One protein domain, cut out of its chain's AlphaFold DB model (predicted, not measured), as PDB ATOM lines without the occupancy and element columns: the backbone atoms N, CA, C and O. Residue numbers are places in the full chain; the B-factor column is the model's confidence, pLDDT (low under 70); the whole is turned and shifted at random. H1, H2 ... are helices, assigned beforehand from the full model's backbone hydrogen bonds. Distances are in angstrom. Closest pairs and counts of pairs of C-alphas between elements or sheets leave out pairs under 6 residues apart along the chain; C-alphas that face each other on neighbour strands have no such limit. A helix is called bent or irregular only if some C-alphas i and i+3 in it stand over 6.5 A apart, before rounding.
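Overview. This is residues 120 to 222 of the 222 residues of an uncharacterized protein of Acinetobacter bereziniae (UniProt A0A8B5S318). A helical hairpin of H2 and the long, kinked H3 lies along one edge of a flat, loosely filled model, with the short H4 far out at another corner and H1 at the root of a tail, residues 120 to 127, that sticks out. The unnamed stretch of residues 131 to 143 runs through the middle to H2, and another, residues 197 to 222, runs back from H4 toward the hairpin. The printed part has 103 residues with four named helices, H1, H2, H3 and H4 in that order, and no named strand; the class is all helix, though under half of the residues, 47 of 103, are in named elements. The whole is loose, with a radius of gyration of the C-alphas of 16.8 A, and spans 49 by 45 by 23 A.

Along the chain. The printed part begins at Pro 120, with its C-alpha at (6.363, -20.652, 34.321). H1, residues 127 to 130, is 5.6 A long from first to last C-alpha and begins at C-alpha 127, (17.917, -21.738, 33.871). H2, residues 144 to 155, is 18.1 A long; it is irregular, but only just, with C-alphas 151 and 154 6.8 A apart. H3, residues 159 to 182, is the longest helix at 32.5 A; it is irregular, with C-alphas 164 and 167 7.3 A apart, and has a kink of 60 degrees near residue 167. H4, residues 190 to 196, is 10.0 A long and ends at C-alpha 196, (38.724, -6.340, 42.423).

Arrangement. H2 and H3 form a helical hairpin over a tight link of 3 residues. They touch, with 11 pairs of C-alphas within 8 A; the closest C-alphas are those of Tyr 155 and Ala 162, 5.4 A apart. They run opposite ways at a shallow tilt of 33 degrees, only just short of steep, and their centres are 8.6 A apart. H1 touches no helix and is apart from H2, H3 and H4. H4 touches no helix either and is apart from H2 and H3. In H4 every O i to N i+4 pair is within hydrogen-bond range, in H2 5 of 8 and in H3 18 of 20, while H1 is too short for such a pair.

Size, cuts and confidence. The two C-alphas farthest apart are those of Val 160 and Glu 191, 49.0 A. The C-alphas of Pro 120 and Lys 222, the chain's last residue, are 42.6 A apart, and the printed part has no cut. The link from H1 to H2, 13 residues, is long, and that from H3 to H4, 7 residues, is short. Residues 120 to 127, 191 to 197, of which 191 to 196 belong to H4, and 199 to 205 stand free. The mean pLDDT of the printed part is 78.4, and residues 120 to 132 and 214 to 222 are under 70.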
ATOM      1  N   PRO A 120       7.572 -19.918  33.933       54.59
ATOM      2  CA  PRO A 120       6.363 -20.652  34.321       54.59
ATOM      3  C   PRO A 120       5.564 -21.213  33.131       54.59
ATOM      4  O   PRO A 120       4.852 -22.196  33.286       54.59
ATOM      5  N   MET A 121       5.693 -20.620  31.937       47.44
ATOM      6  CA  MET A 121       4.938 -21.021  30.736       47.44
ATOM      7  C   MET A 121       5.632 -22.088  29.868       47.44
ATOM      8  O   MET A 121       4.966 -22.725  29.061       47.44
ATOM      9  N   TYR A 122       6.951 -22.284  30.012       46.41
ATOM     10  CA  TYR A 122       7.740 -23.179  29.142       46.41
ATOM     11  C   TYR A 122       8.266 -24.426  29.867       46.41
ATOM     12  O   TYR A 122       9.043 -25.189  29.298       46.41
ATOM     13  N   GLY A 123       7.816 -24.667  31.103       49.59
ATOM     14  CA  GLY A 123       8.297 -25.786  31.907       49.59
ATOM     15  C   GLY A 123       9.794 -25.680  32.217       49.59
ATOM     16  O   GLY A 123      10.427 -24.657  31.977       49.59
ATOM     17  N   THR A 124      10.333 -26.749  32.795       44.56
ATOM     18  CA  THR A 124      11.687 -26.952  33.338       44.56
ATOM     19  C   THR A 124      12.832 -26.819  32.321       44.56
ATOM     20  O   THR A 124      13.699 -27.688  32.250       44.56
ATOM     21  N   ILE A 125      12.869 -25.764  31.507       51.12
ATOM     22  CA  ILE A 125      14.097 -25.384  30.810       51.12
ATOM     23  C   ILE A 125      15.019 -24.864  31.903       51.12
ATOM     24  O   ILE A 125      14.776 -23.793  32.465       51.12
ATOM     25  N   ASP A 126      15.995 -25.693  32.268       53.69
ATOM     26  CA  ASP A 126      16.928 -25.411  33.345       53.69
ATOM     27  C   ASP A 126      17.544 -24.024  33.105       53.69
ATOM     28  O   ASP A 126      18.139 -23.790  32.053       53.69
ATOM     29  N   PRO A 127      17.372 -23.072  34.025       51.31
ATOM     30  CA  PRO A 127      17.917 -21.738  33.871       51.31
ATOM     31  C   PRO A 127      19.427 -21.729  33.551       51.31
ATOM     32  O   PRO A 127      19.883 -20.884  32.779       51.31
ATOM     33  N   PHE A 128      20.193 -22.711  34.034       50.19
ATOM     34  CA  PHE A 128      21.617 -22.850  33.714       50.19
ATOM     35  C   PHE A 128      21.888 -23.331  32.279       50.19
ATOM     36  O   PHE A 128      22.975 -23.106  31.755       50.19
ATOM     37  N   THR A 129      20.893 -23.885  31.582       52.59
ATOM     38  CA  THR A 129      20.993 -24.237  30.154       52.59
ATOM     39  C   THR A 129      20.850 -23.042  29.209       52.59
ATOM     40  O   THR A 129      21.065 -23.176  28.007       52.59
ATOM     41  N   GLN A 130      20.528 -21.852  29.730       55.81
ATOM     42  CA  GLN A 130      20.346 -20.649  28.912       55.81
ATOM     43  C   GLN A 130      21.643 -19.911  28.589       55.81
ATOM     44  O   GLN A 130      21.637 -19.059  27.695       55.81
ATOM     45  N   LEU A 131      22.757 -20.206  29.271       64.38
ATOM     46  CA  LEU A 131      24.034 -19.649  28.855       64.38
ATOM     47  C   LEU A 131      24.509 -20.388  27.609       64.38
ATOM     48  O   LEU A 131      25.228 -21.383  27.663       64.38
ATOM     49  N   THR A 132      24.059 -19.870  26.469       68.19
ATOM     50  CA  THR A 132      24.358 -20.412  25.150       68.19
ATOM     51  C   THR A 132      25.875 -20.545  25.028       68.19
ATOM     52  O   THR A 132      26.395 -21.649  24.893       68.19
ATOM     53  N   PHE A 133      26.616 -19.443  25.182       76.94
ATOM     54  CA  PHE A 133      28.074 -19.489  25.176       76.94
ATOM     55  C   PHE A 133      28.714 -18.223  25.750       76.94
ATOM     56  O   PHE A 133      28.351 -17.104  25.388       76.94
ATOM     57  N   CYS A 134      29.736 -18.409  26.575       81.44
ATOM     58  CA  CYS A 134      30.662 -17.405  27.069       81.44
ATOM     59  C   CYS A 134      32.082 -17.784  26.633       81.44
ATOM     60  O   CYS A 134      32.550 -18.905  26.844       81.44
ATOM     61  N   GLN A 135      32.769 -16.836  25.996       82.19
ATOM     62  CA  GLN A 135      34.129 -17.023  25.501       82.19
ATOM     63  C   GLN A 135      35.154 -16.810  26.613       82.19
ATOM     64  O   GLN A 135      35.155 -15.774  27.282       82.19
ATOM     65  N   GLN A 136      36.099 -17.743  26.749       83.25
ATOM     66  CA  GLN A 136      37.274 -17.533  27.589       83.25
ATOM     67  C   GLN A 136      38.285 -16.643  26.849       83.25
ATOM     68  O   GLN A 136      39.132 -17.124  26.101       83.25
ATOM     69  N   VAL A 137      38.172 -15.326  27.044       74.75
ATOM     70  CA  VAL A 137      39.067 -14.322  26.424       74.75
ATOM     71  C   VAL A 137      40.085 -13.716  27.394       74.75
ATOM     72  O   VAL A 137      40.973 -12.976  26.971       74.75
ATOM     73  N   ILE A 138      39.974 -14.027  28.688       79.81
ATOM     74  CA  ILE A 138      40.884 -13.564  29.744       79.81
ATOM     75  C   ILE A 138      41.532 -14.784  30.404       79.81
ATOM     76  O   ILE A 138      40.864 -15.774  30.699       79.81
ATOM     77  N   GLY A 139      42.843 -14.710  30.641       81.00
ATOM     78  CA  GLY A 139      43.608 -15.723  31.380       81.00
ATOM     79  C   GLY A 139      44.014 -16.957  30.569       81.00
ATOM     80  O   GLY A 139      45.101 -17.482  30.789       81.00
ATOM     81  N   ALA A 140      43.217 -17.378  29.585       86.06
ATOM     82  CA  ALA A 140      43.596 -18.433  28.648       86.06
ATOM     83  C   ALA A 140      43.067 -18.157  27.236       86.06
ATOM     84  O   ALA A 140      42.129 -17.385  27.048       86.06
ATOM     85  N   LYS A 141      43.704 -18.784  26.240       86.19
ATOM     86  CA  LYS A 141      43.217 -18.813  24.858       86.19
ATOM     87  C   LYS A 141      42.195 -19.938  24.732       86.19
ATOM     88  O   LYS A 141      42.398 -21.009  25.295       86.19
ATOM     89  N   GLU A 142      41.154 -19.707  23.943       87.25
ATOM     90  CA  GLU A 142      40.123 -20.707  23.655       87.25
ATOM     91  C   GLU A 142      40.728 -22.017  23.135       87.25
ATOM     92  O   GLU A 142      41.655 -22.008  22.308       87.25
ATOM     93  N   SER A 143      40.163 -23.147  23.561       87.44
ATOM     94  CA  SER A 143      40.489 -24.452  22.988       87.44
ATOM     95  C   SER A 143      39.976 -24.562  21.544       87.44
ATOM     96  O   SER A 143      39.169 -23.747  21.082       87.44
ATOM     97  N   TYR A 144      40.441 -25.570  20.801       88.00
ATOM     98  CA  TYR A 144      39.903 -25.851  19.465       88.00
ATOM     99  C   TYR A 144      38.408 -26.201  19.540       88.00
ATOM    100  O   TYR A 144      37.625 -25.649  18.768       88.00
ATOM    101  N   ARG A 145      38.004 -27.028  20.517       85.88
ATOM    102  CA  ARG A 145      36.601 -27.388  20.770       85.88
ATOM    103  C   ARG A 145      35.745 -26.148  21.032       85.88
ATOM    104  O   ARG A 145      34.717 -25.985  20.380       85.88
ATOM    105  N   ASP A 146      36.187 -25.241  21.901       85.06
ATOM    106  CA  ASP A 146      35.423 -24.030  22.244       85.06
ATOM    107  C   ASP A 146      35.333 -23.057  21.072       85.06
ATOM    108  O   ASP A 146      34.268 -22.510  20.790       85.06
ATOM    109  N   THR A 147      36.435 -22.890  20.334       87.94
ATOM    110  CA  THR A 147      36.453 -22.070  19.116       87.94
ATOM    111  C   THR A 147      35.413 -22.592  18.123       87.94
ATOM    112  O   THR A 147      34.623 -21.815  17.588       87.94
ATOM    113  N   TRP A 148      35.381 -23.906  17.888       88.31
ATOM    114  CA  TRP A 148      34.442 -24.529  16.955       88.31
ATOM    115  C   TRP A 148      32.993 -24.418  17.438       88.31
ATOM    116  O   TRP A 148      32.123 -23.980  16.682       88.31
ATOM    117  N   LYS A 149      32.743 -24.720  18.720       85.19
ATOM    118  CA  LYS A 149      31.428 -24.552  19.353       85.19
ATOM    119  C   LYS A 149      30.908 -23.124  19.182       85.19
ATOM    120  O   LYS A 149      29.762 -22.957  18.779       85.19
ATOM    121  N   SER A 150      31.754 -22.108  19.372       84.50
ATOM    122  CA  SER A 150      31.366 -20.697  19.239       84.50
ATOM    123  C   SER A 150      30.800 -20.320  17.863       84.50
ATOM    124  O   SER A 150      29.921 -19.465  17.781       84.50
ATOM    125  N   PHE A 151      31.267 -20.964  16.788       85.94
ATOM    126  CA  PHE A 151      30.766 -20.722  15.432       85.94
ATOM    127  C   PHE A 151      29.507 -21.525  15.122       85.94
ATOM    128  O   PHE A 151      28.645 -21.061  14.384       85.94
ATOM    129  N   ARG A 152      29.390 -22.734  15.677       85.38
ATOM    130  CA  ARG A 152      28.298 -23.660  15.350       85.38
ATOM    131  C   ARG A 152      27.061 -23.476  16.214       85.38
ATOM    132  O   ARG A 152      25.968 -23.834  15.787       85.38
ATOM    133  N   ILE A 153      27.219 -22.889  17.395       80.00
ATOM    134  CA  ILE A 153      26.139 -22.743  18.367       80.00
ATOM    135  C   ILE A 153      24.940 -21.945  17.851       80.00
ATOM    136  O   ILE A 153      23.799 -22.240  18.190       80.00
ATOM    137  N   ILE A 154      25.170 -20.971  16.973       79.31
ATOM    138  CA  ILE A 154      24.088 -20.172  16.385       79.31
ATOM    139  C   ILE A 154      23.124 -21.010  15.529       79.31
ATOM    140  O   ILE A 154      22.028 -20.549  15.229       79.31
ATOM    141  N   TYR A 155      23.509 -22.238  15.171       81.50
ATOM    142  CA  TYR A 155      22.706 -23.173  14.388       81.50
ATOM    143  C   TYR A 155      22.126 -24.327  15.216       81.50
ATOM    144  O   TYR A 155      21.622 -25.283  14.630       81.50
ATOM    145  N   HIS A 156      22.205 -24.280  16.552       73.69
ATOM    146  CA  HIS A 156      21.759 -25.387  17.412       73.69
ATOM    147  C   HIS A 156      20.294 -25.795  17.176       73.69
ATOM    148  O   HIS A 156      19.986 -26.981  17.233       73.69
ATOM    149  N   ASP A 157      19.429 -24.840  16.822       71.19
ATOM    150  CA  ASP A 157      18.006 -25.087  16.557       71.19
ATOM    151  C   ASP A 157      17.692 -25.490  15.106       71.19
ATOM    152  O   ASP A 157      16.583 -25.938  14.811       71.19
ATOM    153  N   ASN A 158      18.620 -25.296  14.159       79.69
ATOM    154  CA  ASN A 158      18.349 -25.531  12.740       79.69
ATOM    155  C   ASN A 158      19.590 -25.998  11.968       79.69
ATOM    156  O   ASN A 158      20.514 -25.231  11.690       79.69
ATOM    157  N   TRP A 159      19.560 -27.258  11.533       80.12
ATOM    158  CA  TRP A 159      20.664 -27.895  10.818       80.12
ATOM    159  C   TRP A 159      20.857 -27.379   9.382       80.12
ATOM    160  O   TRP A 159      21.965 -27.473   8.851       80.12
ATOM    161  N   VAL A 160      19.821 -26.818   8.743       86.50
ATOM    162  CA  VAL A 160      19.883 -26.412   7.328       86.50
ATOM    163  C   VAL A 160      20.839 -25.228   7.123       86.50
ATOM    164  O   VAL A 160      21.782 -25.373   6.340       86.50
ATOM    165  N   PRO A 161      20.708 -24.088   7.836       85.25
ATOM    166  CA  PRO A 161      21.712 -23.023   7.790       85.25
ATOM    167  C   PRO A 161      23.105 -23.516   8.186       85.25
ATOM    168  O   PRO A 161      24.090 -23.099   7.583       85.25
ATOM    169  N   ALA A 162      23.177 -24.457   9.135       85.25
ATOM    170  CA  ALA A 162      24.425 -25.059   9.583       85.25
ATOM    171  C   ALA A 162      25.173 -25.780   8.448       85.25
ATOM    172  O   ALA A 162      26.404 -25.811   8.444       85.25
ATOM    173  N   LEU A 163      24.465 -26.402   7.503       87.19
ATOM    174  CA  LEU A 163      25.094 -27.070   6.364       87.19
ATOM    175  C   LEU A 163      25.675 -26.048   5.379       87.19
ATOM    176  O   LEU A 163      26.824 -26.175   4.964       87.19
ATOM    177  N   PHE A 164      24.907 -25.009   5.046       89.00
ATOM    178  CA  PHE A 164      25.336 -23.973   4.101       89.00
ATOM    179  C   PHE A 164      26.452 -23.078   4.652       89.00
ATOM    180  O   PHE A 164      27.316 -22.637   3.893       89.00
ATOM    181  N   SER A 165      26.465 -22.819   5.961       88.56
ATOM    182  CA  SER A 165      27.497 -22.007   6.608       88.56
ATOM    183  C   SER A 165      28.819 -22.743   6.801       88.56
ATOM    184  O   SER A 165      29.847 -22.094   6.980       88.56
ATOM    185  N   TYR A 166      28.815 -24.081   6.757       89.38
ATOM    186  CA  TYR A 166      29.964 -24.916   7.102       89.38
ATOM    187  C   TYR A 166      31.295 -24.477   6.460       89.38
ATOM    188  O   TYR A 166      32.258 -24.293   7.206       89.38
ATOM    189  N   PRO A 167      31.404 -24.249   5.132       91.31
ATOM    190  CA  PRO A 167      32.669 -23.808   4.541       91.31
ATOM    191  C   PRO A 167      33.143 -22.456   5.094       91.31
ATOM    192  O   PRO A 167      34.332 -22.280   5.358       91.31
ATOM    193  N   PHE A 168      32.222 -21.520   5.334       89.81
ATOM    194  CA  PHE A 168      32.544 -20.220   5.921       89.81
ATOM    195  C   PHE A 168      32.981 -20.358   7.381       89.81
ATOM    196  O   PHE A 168      33.956 -19.728   7.788       89.81
ATOM    197  N   ASP A 169      32.313 -21.216   8.154       91.06
ATOM    198  CA  ASP A 169      32.664 -21.499   9.547       91.06
ATOM    199  C   ASP A 169      34.058 -22.134   9.649       91.06
ATOM    200  O   ASP A 169      34.834 -21.757  10.522       91.06
ATOM    201  N   VAL A 170      34.429 -23.037   8.730       91.56
ATOM    202  CA  VAL A 170      35.782 -23.623   8.667       91.56
ATOM    203  C   VAL A 170      36.834 -22.557   8.354       91.56
ATOM    204  O   VAL A 170      37.865 -22.492   9.027       91.56
ATOM    205  N   CYS A 171      36.583 -21.676   7.381       91.25
ATOM    206  CA  CYS A 171      37.490 -20.565   7.085       91.25
ATOM    207  C   CYS A 171      37.642 -19.615   8.285       91.25
ATOM    208  O   CYS A 171      38.764 -19.260   8.655       91.25
ATOM    209  N   ASN A 172      36.531 -19.247   8.930       90.31
ATOM    210  CA  ASN A 172      36.525 -18.407  10.129       90.31
ATOM    211  C   ASN A 172      37.230 -19.082  11.307       90.31
ATOM    212  O   ASN A 172      37.956 -18.420  12.047       90.31
ATOM    213  N   PHE A 173      37.075 -20.397  11.456       92.25
ATOM    214  CA  PHE A 173      37.779 -21.189  12.453       92.25
ATOM    215  C   PHE A 173      39.287 -21.103  12.261       92.25
ATOM    216  O   PHE A 173      39.991 -20.702  13.186       92.25
ATOM    217  N   ILE A 174      39.786 -21.388  11.056       91.75
ATOM    218  CA  ILE A 174      41.219 -21.297  10.744       91.75
ATOM    219  C   ILE A 174      41.730 -19.875  11.005       91.75
ATOM    220  O   ILE A 174      42.737 -19.702  11.697       91.75
ATOM    221  N   ALA A 175      41.014 -18.851  10.531       89.69
ATOM    222  CA  ALA A 175      41.376 -17.454  10.760       89.69
ATOM    223  C   ALA A 175      41.440 -17.111  12.259       89.69
ATOM    224  O   ALA A 175      42.414 -16.512  12.722       89.69
ATOM    225  N   ARG A 176      40.450 -17.549  13.048       89.94
ATOM    226  CA  ARG A 176      40.414 -17.354  14.504       89.94
ATOM    227  C   ARG A 176      41.559 -18.081  15.201       89.94
ATOM    228  O   ARG A 176      42.171 -17.498  16.090       89.94
ATOM    229  N   ARG A 177      41.913 -19.301  14.778       90.31
ATOM    230  CA  ARG A 177      43.066 -20.041  15.325       90.31
ATOM    231  C   ARG A 177      44.385 -19.328  15.053       90.31
ATOM    232  O   ARG A 177      45.207 -19.215  15.961       90.31
ATOM    233  N   ILE A 178      44.572 -18.806  13.843       89.06
ATOM    234  CA  ILE A 178      45.755 -18.010  13.494       89.06
ATOM    235  C   ILE A 178      45.827 -16.759  14.383       89.06
ATOM    236  O   ILE A 178      46.857 -16.512  15.011       89.06
ATOM    237  N   LEU A 179      44.727 -16.007  14.502       87.38
ATOM    238  CA  LEU A 179      44.667 -14.797  15.330       87.38
ATOM    239  C   LEU A 179      44.927 -15.084  16.811       87.38
ATOM    240  O   LEU A 179      45.735 -14.390  17.426       87.38
ATOM    241  N   LEU A 180      44.287 -16.115  17.370       88.25
ATOM    242  CA  LEU A 180      44.501 -16.543  18.752       88.25
ATOM    243  C   LEU A 180      45.959 -16.925  18.987       88.25
ATOM    244  O   LEU A 180      46.500 -16.585  20.031       88.25
ATOM    245  N   ASN A 181      46.626 -17.589  18.042       86.44
ATOM    246  CA  ASN A 181      48.030 -17.967  18.198       86.44
ATOM    247  C   ASN A 181      48.970 -16.755  18.173       86.44
ATOM    248  O   ASN A 181      49.852 -16.668  19.027       86.44
ATOM    249  N   ILE A 182      48.756 -15.809  17.257       87.31
ATOM    250  CA  ILE A 182      49.653 -14.661  17.064       87.31
ATOM    251  C   ILE A 182      49.441 -13.579  18.131       87.31
ATOM    252  O   ILE A 182      50.408 -12.952  18.569       87.31
ATOM    253  N   LYS A 183      48.196 -13.331  18.554       87.81
ATOM    254  CA  LYS A 183      47.904 -12.252  19.502       87.81
ATOM    255  C   LYS A 183      48.166 -12.670  20.956       87.81
ATOM    256  O   LYS A 183      47.831 -13.796  21.351       87.81
ATOM    257  N   PRO A 184      48.753 -11.782  21.777       89.75
ATOM    258  CA  PRO A 184      48.842 -11.999  23.213       89.75
ATOM    259  C   PRO A 184      47.461 -11.883  23.875       89.75
ATOM    260  O   PRO A 184      46.542 -11.245  23.353       89.75
ATOM    261  N   LEU A 185      47.322 -12.510  25.041       90.69
ATOM    262  CA  LEU A 185      46.159 -12.313  25.903       90.69
ATOM    263  C   LEU A 185      46.291 -10.982  26.653       90.69
ATOM    264  O   LEU A 185      47.410 -10.613  27.022       90.69
ATOM    265  N   PRO A 186      45.184 -10.270  26.918       91.81
ATOM    266  CA  PRO A 186      45.216  -9.158  27.852       91.81
ATOM    267  C   PRO A 186      45.487  -9.685  29.267       91.81
ATOM    268  O   PRO A 186      44.873 -10.659  29.709       91.81
ATOM    269  N   ILE A 187      46.394  -9.025  29.984       91.00
ATOM    270  CA  ILE A 187      46.707  -9.320  31.385       91.00
ATOM    271  C   ILE A 187      46.409  -8.060  32.186       91.00
ATOM    272  O   ILE A 187      46.991  -7.014  31.917       91.00
ATOM    273  N   TRP A 188      45.494  -8.155  33.148       92.88
ATOM    274  CA  TRP A 188      45.186  -7.038  34.036       92.88
ATOM    275  C   TRP A 188      46.362  -6.701  34.953       92.88
ATOM    276  O   TRP A 188      47.100  -7.578  35.402       92.88
ATOM    277  N   HIS A 189      46.492  -5.419  35.284       94.00
ATOM    278  CA  HIS A 189      47.469  -4.917  36.246       94.00
ATOM    279  C   HIS A 189      47.248  -5.552  37.621       94.00
ATOM    280  O   HIS A 189      46.108  -5.723  38.062       94.00
ATOM    281  N   LYS A 190      48.341  -5.857  38.334       93.06
ATOM    282  CA  LYS A 190      48.291  -6.513  39.658       93.06
ATOM    283  C   LYS A 190      47.404  -5.767  40.653       93.06
ATOM    284  O   LYS A 190      46.678  -6.386  41.424       93.06
ATOM    285  N   GLU A 191      47.425  -4.438  40.612       93.81
ATOM    286  CA  GLU A 191      46.582  -3.611  41.472       93.81
ATOM    287  C   GLU A 191      45.089  -3.739  41.151       93.81
ATOM    288  O   GLU A 191      44.272  -3.767  42.067       93.81
ATOM    289  N   VAL A 192      44.721  -3.878  39.872       93.69
ATOM    290  CA  VAL A 192      43.331  -4.087  39.450       93.69
ATOM    291  C   VAL A 192      42.860  -5.456  39.928       93.69
ATOM    292  O   VAL A 192      41.778  -5.553  40.508       93.69
ATOM    293  N   ILE A 193      43.692  -6.491  39.769       92.25
ATOM    294  CA  ILE A 193      43.423  -7.853  40.259       92.25
ATOM    295  C   ILE A 193      43.171  -7.842  41.773       92.25
ATOM    296  O   ILE A 193      42.161  -8.386  42.229       92.25
ATOM    297  N   LEU A 194      44.037  -7.167  42.538       91.75
ATOM    298  CA  LEU A 194      43.938  -7.053  43.994       91.75
ATOM    299  C   LEU A 194      42.689  -6.267  44.427       91.75
ATOM    300  O   LEU A 194      41.881  -6.774  45.206       91.75
ATOM    301  N   LYS A 195      42.486  -5.054  43.886       92.12
ATOM    302  CA  LYS A 195      41.333  -4.179  44.188       92.12
ATOM    303  C   LYS A 195      40.004  -4.882  43.924       92.12
ATOM    304  O   LYS A 195      39.047  -4.719  44.677       92.12
ATOM    305  N   ASN A 196      39.942  -5.664  42.849       90.56
ATOM    306  CA  ASN A 196      38.724  -6.340  42.423       90.56
ATOM    307  C   ASN A 196      38.602  -7.765  42.962       90.56
ATOM    308  O   ASN A 196      37.580  -8.393  42.690       90.56
ATOM    309  N   LYS A 197      39.588  -8.265  43.724       88.88
ATOM    310  CA  LYS A 197      39.642  -9.644  44.236       88.88
ATOM    311  C   LYS A 197      39.331 -10.659  43.131       88.88
ATOM    312  O   LYS A 197      38.403 -11.458  43.267       88.88
ATOM    313  N   MET A 198      40.033 -10.550  42.000       82.62
ATOM    314  CA  MET A 198      39.753 -11.365  40.806       82.62
ATOM    315  C   MET A 198      40.177 -12.830  40.962       82.62
ATOM    316  O   MET A 198      39.640 -13.688  40.280       82.62
ATOM    317  N   GLU A 199      41.114 -13.125  41.864       81.94
ATOM    318  CA  GLU A 199      41.573 -14.496  42.141       81.94
ATOM    319  C   GLU A 199      40.635 -15.258  43.091       81.94
ATOM    320  O   GLU A 199      40.736 -16.475  43.237       81.94
ATOM    321  N   GLN A 200      39.714 -14.551  43.753       83.75
ATOM    322  CA  GLN A 200      38.775 -15.161  44.682       83.75
ATOM    323  C   GLN A 200      37.650 -15.848  43.905       83.75
ATOM    324  O   GLN A 200      36.884 -15.172  43.218       83.75
ATOM    325  N   GLN A 201      37.507 -17.163  44.084       76.81
ATOM    326  CA  GLN A 201      36.353 -17.899  43.572       76.81
ATOM    327  C   GLN A 201      35.068 -17.370  44.202       76.81
ATOM    328  O   GLN A 201      34.978 -17.188  45.421       76.81
ATOM    329  N   ARG A 202      34.075 -17.126  43.352       78.56
ATOM    330  CA  ARG A 202      32.765 -16.623  43.744       78.56
ATOM    331  C   ARG A 202      31.724 -17.673  43.385       78.56
ATOM    332  O   ARG A 202      31.632 -18.012  42.210       78.56
ATOM    333  N   PRO A 203      30.946 -18.191  44.350       70.94
ATOM    334  CA  PRO A 203      29.882 -19.147  44.041       70.94
ATOM    335  C   PRO A 203      28.839 -18.557  43.084       70.94
ATOM    336  O   PRO A 203      28.135 -19.292  42.408       70.94
ATOM    337  N   GLU A 204      28.747 -17.229  43.024       73.31
ATOM    338  CA  GLU A 204      27.835 -16.489  42.163       73.31
ATOM    339  C   GLU A 204      28.407 -16.189  40.754       73.31
ATOM    340  O   GLU A 204      27.747 -15.534  39.942       73.31
ATOM    341  N   GLU A 205      29.646 -16.603  40.461       79.00
ATOM    342  CA  GLU A 205      30.305 -16.377  39.173       79.00
ATOM    343  C   GLU A 205      29.729 -17.276  38.081       79.00
ATOM    344  O   GLU A 205      29.712 -18.494  38.207       79.00
ATOM    345  N   ILE A 206      29.313 -16.646  36.983       80.25
ATOM    346  CA  ILE A 206      28.959 -17.323  35.739       80.25
ATOM    347  C   ILE A 206      30.072 -17.054  34.730       80.25
ATOM    348  O   ILE A 206      30.451 -15.904  34.488       80.25
ATOM    349  N   SER A 207      30.591 -18.116  34.130       81.38
ATOM    350  CA  SER A 207      31.794 -18.118  33.309       81.38
ATOM    351  C   SER A 207      31.656 -19.040  32.092       81.38
ATOM    352  O   SER A 207      30.622 -19.651  31.849       81.38
ATOM    353  N   PHE A 208      32.738 -19.176  31.325       80.44
ATOM    354  CA  PHE A 208      32.829 -20.141  30.225       80.44
ATOM    355  C   PHE A 208      32.658 -21.607  30.673       80.44
ATOM    356  O   PHE A 208      32.386 -22.468  29.842       80.44
ATOM    357  N   LYS A 209      32.844 -21.909  31.967       80.25
ATOM    358  CA  LYS A 209      32.656 -23.260  32.521       80.25
ATOM    359  C   LYS A 209      31.183 -23.653  32.595       80.25
ATOM    360  O   LYS A 209      30.877 -24.836  32.614       80.25
ATOM    361  N   ASP A 210      30.308 -22.653  32.593       78.94
ATOM    362  CA  ASP A 210      28.858 -22.791  32.685       78.94
ATOM    363  C   ASP A 210      28.208 -22.804  31.289       78.94
ATOM    364  O   ASP A 210      26.993 -22.685  31.155       78.94
ATOM    365  N   ASN A 211      29.021 -22.918  30.229       78.00
ATOM    366  CA  ASN A 211      28.543 -23.042  28.856       78.00
ATOM    367  C   ASN A 211      27.732 -24.323  28.674       78.00
ATOM    368  O   ASN A 211      28.175 -25.405  29.061       78.00
ATOM    369  N   PHE A 212      26.604 -24.217  27.973       72.00
ATOM    370  CA  PHE A 212      25.819 -25.389  27.610       72.00
ATOM    371  C   PHE A 212      26.634 -26.387  26.766       72.00
ATOM    372  O   PHE A 212      27.307 -26.031  25.788       72.00
ATOM    373  N   GLU A 213      26.561 -27.670  27.123       70.94
ATOM    374  CA  GLU A 213      27.219 -28.736  26.374       70.94
ATOM    375  C   GLU A 213      26.352 -29.219  25.204       70.94
ATOM    376  O   GLU A 213      25.449 -30.038  25.353       70.94
ATOM    377  N   PHE A 214      26.662 -28.741  23.998       66.94
ATOM    378  CA  PHE A 214      26.061 -29.259  22.766       66.94
ATOM    379  C   PHE A 214      26.778 -30.535  22.302       66.94
ATOM    380  O   PHE A 214      27.981 -30.503  22.026       66.94
ATOM    381  N   SER A 215      26.033 -31.631  22.132       62.56
ATOM    382  CA  SER A 215      26.539 -32.915  21.614       62.56
ATOM    383  C   SER A 215      26.536 -33.019  20.080       62.56
ATOM    384  O   SER A 215      27.202 -33.877  19.510       62.56
ATOM    385  N   MET A 216      25.831 -32.124  19.378       56.75
ATOM    386  CA  MET A 216      25.629 -32.201  17.919       56.75
ATOM    387  C   MET A 216      26.873 -31.886  17.064       56.75
ATOM    388  O   MET A 216      26.842 -32.096  15.853       56.75
ATOM    389  N   PHE A 217      27.963 -31.383  17.659       57.19
ATOM    390  CA  PHE A 217      29.137 -30.879  16.923       57.19
ATOM    391  C   PHE A 217      30.478 -31.251  17.570       57.19
ATOM    392  O   PHE A 217      31.443 -30.487  17.488       57.19
ATOM    393  N   GLU A 218      30.550 -32.399  18.244       55.66
ATOM    394  CA  GLU A 218      31.767 -32.798  18.946       55.66
ATOM    395  C   GLU A 218      32.937 -33.052  17.991       55.66
ATOM    396  O   GLU A 218      32.947 -33.987  17.191       55.66
ATOM    397  N   MET A 219      33.970 -32.224  18.125       51.72
ATOM    398  CA  MET A 219      35.310 -32.590  17.699       51.72
ATOM    399  C   MET A 219      35.929 -33.429  18.813       51.72
ATOM    400  O   MET A 219      35.994 -32.977  19.955       51.72
ATOM    401  N   LYS A 220      36.375 -34.646  18.490       45.59
ATOM    402  CA  LYS A 220      37.220 -35.416  19.405       45.59
ATOM    403  C   LYS A 220      38.571 -34.716  19.490       45.59
ATOM    404  O   LYS A 220      39.222 -34.543  18.457       45.59
ATOM    405  N   ASP A 221      38.963 -34.315  20.693       48.59
ATOM    406  CA  ASP A 221      40.319 -33.837  20.935       48.59
ATOM    407  C   ASP A 221      41.300 -34.975  20.596       48.59
ATOM    408  O   ASP A 221      41.071 -36.136  20.949       48.59
ATOM    409  N   LYS A 222      42.342 -34.649  19.827       39.59
ATOM    410  CA  LYS A 222      43.507 -35.514  19.622       39.59
ATOM    411  C   LYS A 222      44.618 -35.073  20.554       39.59
ATOM    412  O   LYS A 222      44.830 -33.841  20.632       39.59
TER     413      LYS A 222